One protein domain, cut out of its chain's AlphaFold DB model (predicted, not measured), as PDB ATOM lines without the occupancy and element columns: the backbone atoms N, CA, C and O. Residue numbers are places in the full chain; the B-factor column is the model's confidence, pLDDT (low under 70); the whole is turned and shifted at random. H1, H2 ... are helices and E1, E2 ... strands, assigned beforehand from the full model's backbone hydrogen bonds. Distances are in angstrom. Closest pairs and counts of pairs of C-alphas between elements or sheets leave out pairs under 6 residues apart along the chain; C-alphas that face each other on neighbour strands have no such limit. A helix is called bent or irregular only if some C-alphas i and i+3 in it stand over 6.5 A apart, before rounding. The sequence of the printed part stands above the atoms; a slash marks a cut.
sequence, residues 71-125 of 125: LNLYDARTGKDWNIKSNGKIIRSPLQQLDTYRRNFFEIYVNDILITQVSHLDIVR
ATOM      1  N   LEU A  71     244.825 237.153 147.238       87.50
ATOM      2  CA  LEU A  71     243.530 237.769 147.557       87.50
ATOM      3  C   LEU A  71     243.099 238.848 146.547       87.50
ATOM      4  O   LEU A  71     241.905 239.062 146.353       87.50
ATOM      5  N   ASN A  72     244.038 239.471 145.824       90.38
ATOM      6  CA  ASN A  72     243.710 240.458 144.791       90.38
ATOM      7  C   ASN A  72     242.925 239.865 143.615       90.38
ATOM      8  O   ASN A  72     242.258 240.616 142.902       90.38
ATOM      9  N   LEU A  73     242.974 238.545 143.416       89.75
ATOM     10  CA  LEU A  73     242.240 237.836 142.365       89.75
ATOM     11  C   LEU A  73     240.770 237.581 142.722       89.75
ATOM     12  O   LEU A  73     240.008 237.134 141.864       89.75
ATOM     13  N   TYR A  74     240.363 237.887 143.954       89.56
ATOM     14  CA  TYR A  74     239.039 237.576 144.472       89.56
ATOM     15  C   TYR A  74     238.295 238.847 144.874       89.56
ATOM     16  O   TYR A  74     238.874 239.810 145.381       89.56
ATOM     17  N   ASP A  75     236.994 238.867 144.612       87.75
ATOM     18  CA  ASP A  75     236.059 239.799 145.234       87.75
ATOM     19  C   ASP A  75     235.492 239.105 146.476       87.75
ATOM     20  O   ASP A  75     234.508 238.358 146.413       87.75
ATOM     21  N   ALA A  76     236.201 239.290 147.592       76.31
ATOM     22  CA  ALA A  76     235.804 238.826 148.912       76.31
ATOM     23  C   ALA A  76     234.694 239.740 149.444       76.31
ATOM     24  O   ALA A  76     234.919 240.624 150.271       76.31
ATOM     25  N   ARG A  77     233.478 239.557 148.922       66.88
ATOM     26  CA  ARG A  77     232.288 240.209 149.476       66.88
ATOM     27  C   ARG A  77     232.093 239.744 150.917       66.88
ATOM     28  O   ARG A  77     232.512 238.649 151.282       66.88
ATOM     29  N   THR A  78     231.432 240.558 151.737       55.75
ATOM     30  CA  THR A  78     231.039 240.168 153.099       55.75
ATOM     31  C   THR A  78     230.097 238.969 153.022       55.75
ATOM     32  O   THR A  78     228.901 239.131 152.785       55.75
ATOM     33  N   GLY A  79     230.632 237.756 153.138       67.06
ATOM     34  CA  GLY A  79     229.845 236.548 152.954       67.06
ATOM     35  C   GLY A  79     230.657 235.262 152.873       67.06
ATOM     36  O   GLY A  79     231.881 235.239 152.992       67.06
ATOM     37  N   LYS A  80     229.906 234.179 152.687       73.38
ATOM     38  CA  LYS A  80     230.377 232.792 152.637       73.38
ATOM     39  C   LYS A  80     230.999 232.412 151.290       73.38
ATOM     40  O   LYS A  80     231.846 231.526 151.256       73.38
ATOM     41  N   ASP A  81     230.651 233.135 150.234       86.00
ATOM     42  CA  ASP A  81     231.034 232.844 148.857       86.00
ATOM     43  C   ASP A  81     231.866 233.986 148.270       86.00
ATOM     44  O   ASP A  81     231.558 235.163 148.475       86.00
ATOM     45  N   TRP A  82     232.931 233.643 147.549       89.38
ATOM     46  CA  TRP A  82     233.844 234.594 146.915       89.38
ATOM     47  C   TRP A  82     233.771 234.473 145.397       89.38
ATOM     48  O   TRP A  82     233.650 233.372 144.863       89.38
ATOM     49  N   ASN A  83     233.893 235.596 144.689       89.50
ATOM     50  CA  ASN A  83     233.942 235.598 143.226       89.50
ATOM     51  C   ASN A  83     235.385 235.674 142.733       89.50
ATOM     52  O   ASN A  83     236.146 236.546 143.153       89.50
ATOM     53  N   ILE A  84     235.745 234.817 141.783       90.62
ATOM     54  CA  ILE A  84     237.007 234.915 141.051       90.62
ATOM     55  C   ILE A  84     236.878 236.037 140.018       90.62
ATOM     56  O   ILE A  84     236.044 235.966 139.117       90.62
ATOM     57  N   LYS A  85     237.724 237.069 140.101       90.31
ATOM     58  CA  LYS A  85     237.626 238.255 139.229       90.31
ATOM     59  C   LYS A  85     237.833 237.948 137.745       90.31
ATOM     60  O   LYS A  85     237.291 238.657 136.908       90.31
ATOM     61  N   SER A  86     238.607 236.915 137.411       91.56
ATOM     62  CA  SER A  86     238.944 236.593 136.018       91.56
ATOM     63  C   SER A  86     237.771 236.035 135.210       91.56
ATOM     64  O   SER A  86     237.736 236.218 133.997       91.56
ATOM     65  N   ASN A  87     236.827 235.346 135.853       90.44
ATOM     66  CA  ASN A  87     235.741 234.643 135.164       90.44
ATOM     67  C   ASN A  87     234.382 234.725 135.878       90.44
ATOM     68  O   ASN A  87     233.422 234.111 135.421       90.44
ATOM     69  N   GLY A  88     234.293 235.440 137.000       87.25
ATOM     70  CA  GLY A  88     233.073 235.569 137.796       87.25
ATOM     71  C   GLY A  88     232.630 234.280 138.493       87.25
ATOM     72  O   GLY A  88     231.532 234.248 139.043       87.25
ATOM     73  N   LYS A  89     233.440 233.210 138.479       89.94
ATOM     74  CA  LYS A  89     233.092 231.944 139.132       89.94
ATOM     75  C   LYS A  89     233.007 232.150 140.640       89.94
ATOM     76  O   LYS A  89     233.942 232.661 141.256       89.94
ATOM     77  N   ILE A  90     231.910 231.676 141.219       89.00
ATOM     78  CA  ILE A  90     231.701 231.647 142.662       89.00
ATOM     79  C   ILE A  90     232.424 230.432 143.250       89.00
ATOM     80  O   ILE A  90     232.303 229.313 142.744       89.00
ATOM     81  N   ILE A  91     233.172 230.657 144.323       88.88
ATOM     82  CA  ILE A  91     233.827 229.623 145.116       88.88
ATOM     83  C   ILE A  91     233.463 229.766 146.590       88.88
ATOM     84  O   ILE A  91     233.151 230.853 147.074       88.88
ATOM     85  N   ARG A  92     233.574 228.653 147.309       87.44
ATOM     86  CA  ARG A  92     233.435 228.623 148.760       87.44
ATOM     87  C   ARG A  92     234.575 229.403 149.410       87.44
ATOM     88  O   ARG A  92     235.736 229.140 149.094       87.44
ATOM     89  N   SER A  93     234.270 230.313 150.329       87.12
ATOM     90  CA  SER A  93     235.318 231.014 151.076       87.12
ATOM     91  C   SER A  93     236.022 230.080 152.072       87.12
ATOM     92  O   SER A  93     235.390 229.149 152.588       87.12
ATOM     93  N   PRO A  94     237.289 230.360 152.424       86.12
ATOM     94  CA  PRO A  94     237.986 229.631 153.486       86.12
ATOM     95  C   PRO A  94     237.255 229.732 154.834       86.12
ATOM     96  O   PRO A  94     237.180 228.766 155.586       86.12
ATOM     97  N   LEU A  95     236.613 230.875 155.105       85.69
ATOM     98  CA  LEU A  95     235.804 231.083 156.310       85.69
ATOM     99  C   LEU A  95     234.606 230.128 156.373       85.69
ATOM    100  O   LEU A  95     234.311 229.571 157.425       85.69
ATOM    101  N   GLN A  96     233.931 229.894 155.246       86.94
ATOM    102  CA  GLN A  96     232.814 228.953 155.199       86.94
ATOM    103  C   GLN A  96     233.275 227.493 155.333       86.94
ATOM    104  O   GLN A  96     232.527 226.664 155.861       86.94
ATOM    105  N   GLN A  97     234.478 227.163 154.856       85.12
ATOM    106  CA  GLN A  97     235.083 225.845 155.078       85.12
ATOM    107  C   GLN A  97     235.349 225.633 156.574       85.12
ATOM    108  O   GLN A  97     234.824 224.679 157.143       85.12
ATOM    109  N   LEU A  98     236.000 226.591 157.242       87.44
ATOM    110  CA  LEU A  98     236.217 226.560 158.694       87.44
ATOM    111  C   LEU A  98     234.910 226.483 159.497       87.44
ATOM    112  O   LEU A  98     234.809 225.698 160.437       87.44
ATOM    113  N   ASP A  99     233.879 227.243 159.112       87.38
ATOM    114  CA  ASP A  99     232.552 227.157 159.738       87.38
ATOM    115  C   ASP A  99     231.930 225.759 159.593       87.38
ATOM    116  O   ASP A  99     231.208 225.310 160.486       87.38
ATOM    117  N   THR A 100     232.194 225.076 158.475       87.44
ATOM    118  CA  THR A 100     231.719 223.705 158.236       87.44
ATOM    119  C   THR A 100     232.435 222.733 159.148       87.44
ATOM    120  O   THR A 100     231.759 222.012 159.875       87.44
ATOM    121  N   TYR A 101     233.768 222.789 159.193       87.38
ATOM    122  CA  TYR A 101     234.549 221.949 160.094       87.38
ATOM    123  C   TYR A 101     234.129 222.162 161.540       87.38
ATOM    124  O   TYR A 101     233.825 221.199 162.232       87.38
ATOM    125  N   ARG A 102     234.004 223.420 161.986       85.06
ATOM    126  CA  ARG A 102     233.531 223.723 163.340       85.06
ATOM    127  C   ARG A 102     232.185 223.056 163.610       85.06
ATOM    128  O   ARG A 102     232.051 222.372 164.616       85.06
ATOM    129  N   ARG A 103     231.185 223.237 162.738       85.00
ATOM    130  CA  ARG A 103     229.865 222.615 162.938       85.00
ATOM    131  C   ARG A 103     229.953 221.097 162.986       85.00
ATOM    132  O   ARG A 103     229.396 220.522 163.906       85.00
ATOM    133  N   ASN A 104     230.653 220.478 162.041       83.81
ATOM    134  CA  ASN A 104     230.738 219.025 161.947       83.81
ATOM    135  C   ASN A 104     231.440 218.447 163.185       83.81
ATOM    136  O   ASN A 104     230.909 217.544 163.823       83.81
ATOM    137  N   PHE A 105     232.551 219.050 163.621       80.62
ATOM    138  CA  PHE A 105     233.220 218.670 164.866       80.62
ATOM    139  C   PHE A 105     232.313 218.804 166.095       80.62
ATOM    140  O   PHE A 105     232.277 217.904 166.929       80.62
ATOM    141  N   PHE A 106     231.573 219.909 166.222       76.38
ATOM    142  CA  PHE A 106     230.640 220.089 167.337       76.38
ATOM    143  C   PHE A 106     229.477 219.088 167.283       76.38
ATOM    144  O   PHE A 106     229.154 218.471 168.294       76.38
ATOM    145  N   GLU A 107     228.853 218.913 166.121       74.12
ATOM    146  CA  GLU A 107     227.702 218.025 165.946       74.12
ATOM    147  C   GLU A 107     228.058 216.563 166.224       74.12
ATOM    148  O   GLU A 107     227.254 215.870 166.841       74.12
ATOM    149  N   ILE A 108     229.249 216.121 165.813       69.19
ATOM    150  CA  ILE A 108     229.723 214.748 166.008       69.19
ATOM    151  C   ILE A 108     230.216 214.564 167.442       69.19
ATOM    152  O   ILE A 108     229.664 213.784 168.208       69.19
ATOM    153  N   TYR A 109     231.240 215.313 167.846       69.62
ATOM    154  CA  TYR A 109     231.951 214.993 169.079       69.62
ATOM    155  C   TYR A 109     231.272 215.566 170.318       69.62
ATOM    156  O   TYR A 109     231.283 214.924 171.363       69.62
ATOM    157  N   VAL A 110     230.658 216.751 170.247       65.56
ATOM    158  CA  VAL A 110     230.078 217.371 171.451       65.56
ATOM    159  C   VAL A 110     228.717 216.776 171.789       65.56
ATOM    160  O   VAL A 110     228.455 216.549 172.968       65.56
ATOM    161  N   ASN A 111     227.875 216.456 170.802       59.06
ATOM    162  CA  ASN A 111     226.615 215.765 171.094       59.06
ATOM    163  C   ASN A 111     226.865 214.373 171.678       59.06
ATOM    164  O   ASN A 111     226.247 214.033 172.684       59.06
ATOM    165  N   ASP A 112     227.815 213.611 171.132       55.94
ATOM    166  CA  ASP A 112     228.147 212.289 171.664       55.94
ATOM    167  C   ASP A 112     228.756 212.373 173.070       55.94
ATOM    168  O   ASP A 112     228.380 211.593 173.948       55.94
ATOM    169  N   ILE A 113     229.623 213.356 173.345       56.69
ATOM    170  CA  ILE A 113     230.159 213.597 174.697       56.69
ATOM    171  C   ILE A 113     229.037 213.968 175.677       56.69
ATOM    172  O   ILE A 113     228.991 213.429 176.784       56.69
ATOM    173  N   LEU A 114     228.118 214.859 175.288       53.97
ATOM    174  CA  LEU A 114     226.988 215.267 176.131       53.97
ATOM    175  C   LEU A 114     226.041 214.092 176.408       53.97
ATOM    176  O   LEU A 114     225.648 213.888 177.554       53.97
ATOM    177  N   ILE A 115     225.723 213.278 175.397       49.19
ATOM    178  CA  ILE A 115     224.892 212.076 175.553       49.19
ATOM    179  C   ILE A 115     225.586 211.059 176.470       49.19
ATOM    180  O   ILE A 115     224.949 210.504 177.367       49.19
ATOM    181  N   THR A 116     226.898 210.863 176.310       46.94
ATOM    182  CA  THR A 116     227.682 209.923 177.126       46.94
ATOM    183  C   THR A 116     227.726 210.358 178.596       46.94
ATOM    184  O   THR A 116     227.538 209.530 179.489       46.94
ATOM    185  N   GLN A 117     227.879 211.658 178.879       45.75
ATOM    186  CA  GLN A 117     227.820 212.179 180.252       45.75
ATOM    187  C   GLN A 117     226.425 212.051 180.879       45.75
ATOM    188  O   GLN A 117     226.321 211.763 182.071       45.75
ATOM    189  N   VAL A 118     225.356 212.203 180.092       48.09
ATOM    190  CA  VAL A 118     223.978 212.007 180.572       48.09
ATOM    191  C   VAL A 118     223.682 210.526 180.843       48.09
ATOM    192  O   VAL A 118     223.002 210.219 181.816       48.09
ATOM    193  N   SER A 119     224.244 209.592 180.064       44.22
ATOM    194  CA  SER A 119     224.076 208.145 180.299       44.22
ATOM    195  C   SER A 119     224.810 207.595 181.529       44.22
ATOM    196  O   SER A 119     224.497 206.497 181.976       44.22
ATOM    197  N   HIS A 120     225.759 208.346 182.098       41.06
ATOM    198  CA  HIS A 120     226.463 207.984 183.336       41.06
ATOM    199  C   HIS A 120     225.846 208.600 184.604       41.06
ATOM    200  O   HIS A 120     226.317 208.329 185.708       41.06
ATOM    201  N   LEU A 121     224.780 209.393 184.471       37.25
ATOM    202  CA  LEU A 121     223.950 209.855 185.583       37.25
ATOM    203  C   LEU A 121     222.757 208.906 185.751       37.25
ATOM    204  O   LEU A 121     221.609 209.261 185.483       37.25
ATOM    205  N   ASP A 122     223.031 207.691 186.230       35.59
ATOM    206  CA  ASP A 122     221.988 206.890 186.862       35.59
ATOM    207  C   ASP A 122     221.498 207.659 188.094       35.59
ATOM    208  O   ASP A 122     222.231 207.872 189.064       35.59
ATOM    209  N   ILE A 123     220.243 208.106 188.039       38.66
ATOM    210  CA  ILE A 123     219.522 208.625 189.197       38.66
ATOM    211  C   ILE A 123     219.403 207.466 190.189       38.66
ATOM    212  O   ILE A 123     218.497 206.634 190.101       38.66
ATOM    213  N   VAL A 124     220.331 207.409 191.141       32.31
ATOM    214  CA  VAL A 124     220.131 206.661 192.378       32.31
ATOM    215  C   VAL A 124     218.977 207.353 193.101       32.31
ATOM    216  O   VAL A 124     219.075 208.530 193.445       32.31
ATOM    217  N   ARG A 125     217.853 206.638 193.217       33.78
ATOM    218  CA  ARG A 125     216.676 207.063 193.983       33.78
ATOM    219  C   ARG A 125     217.018 207.364 195.436       33.78
ATOM    220  O   ARG A 125     217.849 206.622 196.003       33.78
TER     221      ARG A 125
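Overview. This is residues 71 to 125 of the 125 residues of the protein "NERD domain-containing protein" of Denitrovibrio acetiphilus (strain DSM 12809 / NBRC 114555 / N2460) (UniProt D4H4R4). A small head and one long arm make this domain: the head is a two-strand hairpin of E1 and E2, with the stretch before E1 paired to it at residues 74 to 75, and the arm is the single helix H1, which runs out from the head and ends in a tail of residues 120 to 125. Residues 100 to 125, of which 100 to 119 belong to H1, stand free and stick out from the head. The printed part has 55 residues, with two named strands and then one named helix in the order E1, E2, H1; the sheet order is E1 - E2, antiparallel, and the class is mixed, helices and strands. The whole is extended, with a radius of gyration of the C-alphas of 20.0 A, and its outline is a rod that spans 68 by 15 by 13 A.

Arrangement. The sheet is made of E1, residues 81 to 84, and E2, residues 90 to 92. The two strands form a hairpin of antiparallel neighbours, with an angle of 132 degrees between their N-to-C directions. C-alphas 83 and 90 face each other at 4.6 A, and C-alphas 81 and 92 at 4.9 A. Across the pair, N 82 and O 91 are within hydrogen-bond range at 2.8 A, and so are N 91 and O 82 at 2.8 A. Residues 74 to 75 form a short antiparallel pairing with residues 83 to 84 of E1. The helix H1, residues 94 to 119, follows E2 after a tight link of 1 residue. The closest C-alphas of E1 and H1 are those of Asp 81 and Gln 96, 7.7 A apart, while the centres of the two elements are 26.9 A apart. In H1, 21 of 22 O i to N i+4 pairs are within hydrogen-bond range.

Along the chain. E1 runs from Asp 81, with its C-alpha at (231.034, 232.844, 148.857), to Ile 84. E2 runs from Ile 90 to Arg 92. H1 runs from Pro 94, with its C-alpha at (237.986, 229.631, 153.486), to Ser 119, with its C-alpha at (224.076, 208.145, 180.299), a length of 37.1 A from first to last C-alpha. H1 is neither bent nor irregular, but only just: C-alphas 108 and 111 are 6.0 A apart.

Size, cuts and confidence. The two C-alphas farthest apart are those of Ser 86 and Arg 125, at 68.8 A. The printed part runs from residue 71 to residue 125, the chain's last residue, and has no cut. The links E1 to E2, of 5 residues, and E2 to H1 are both tight. The mean pLDDT of the printed part is 72.8, and the model's confidence is low, under 70, at residues 77 to 79 and 108 to 125.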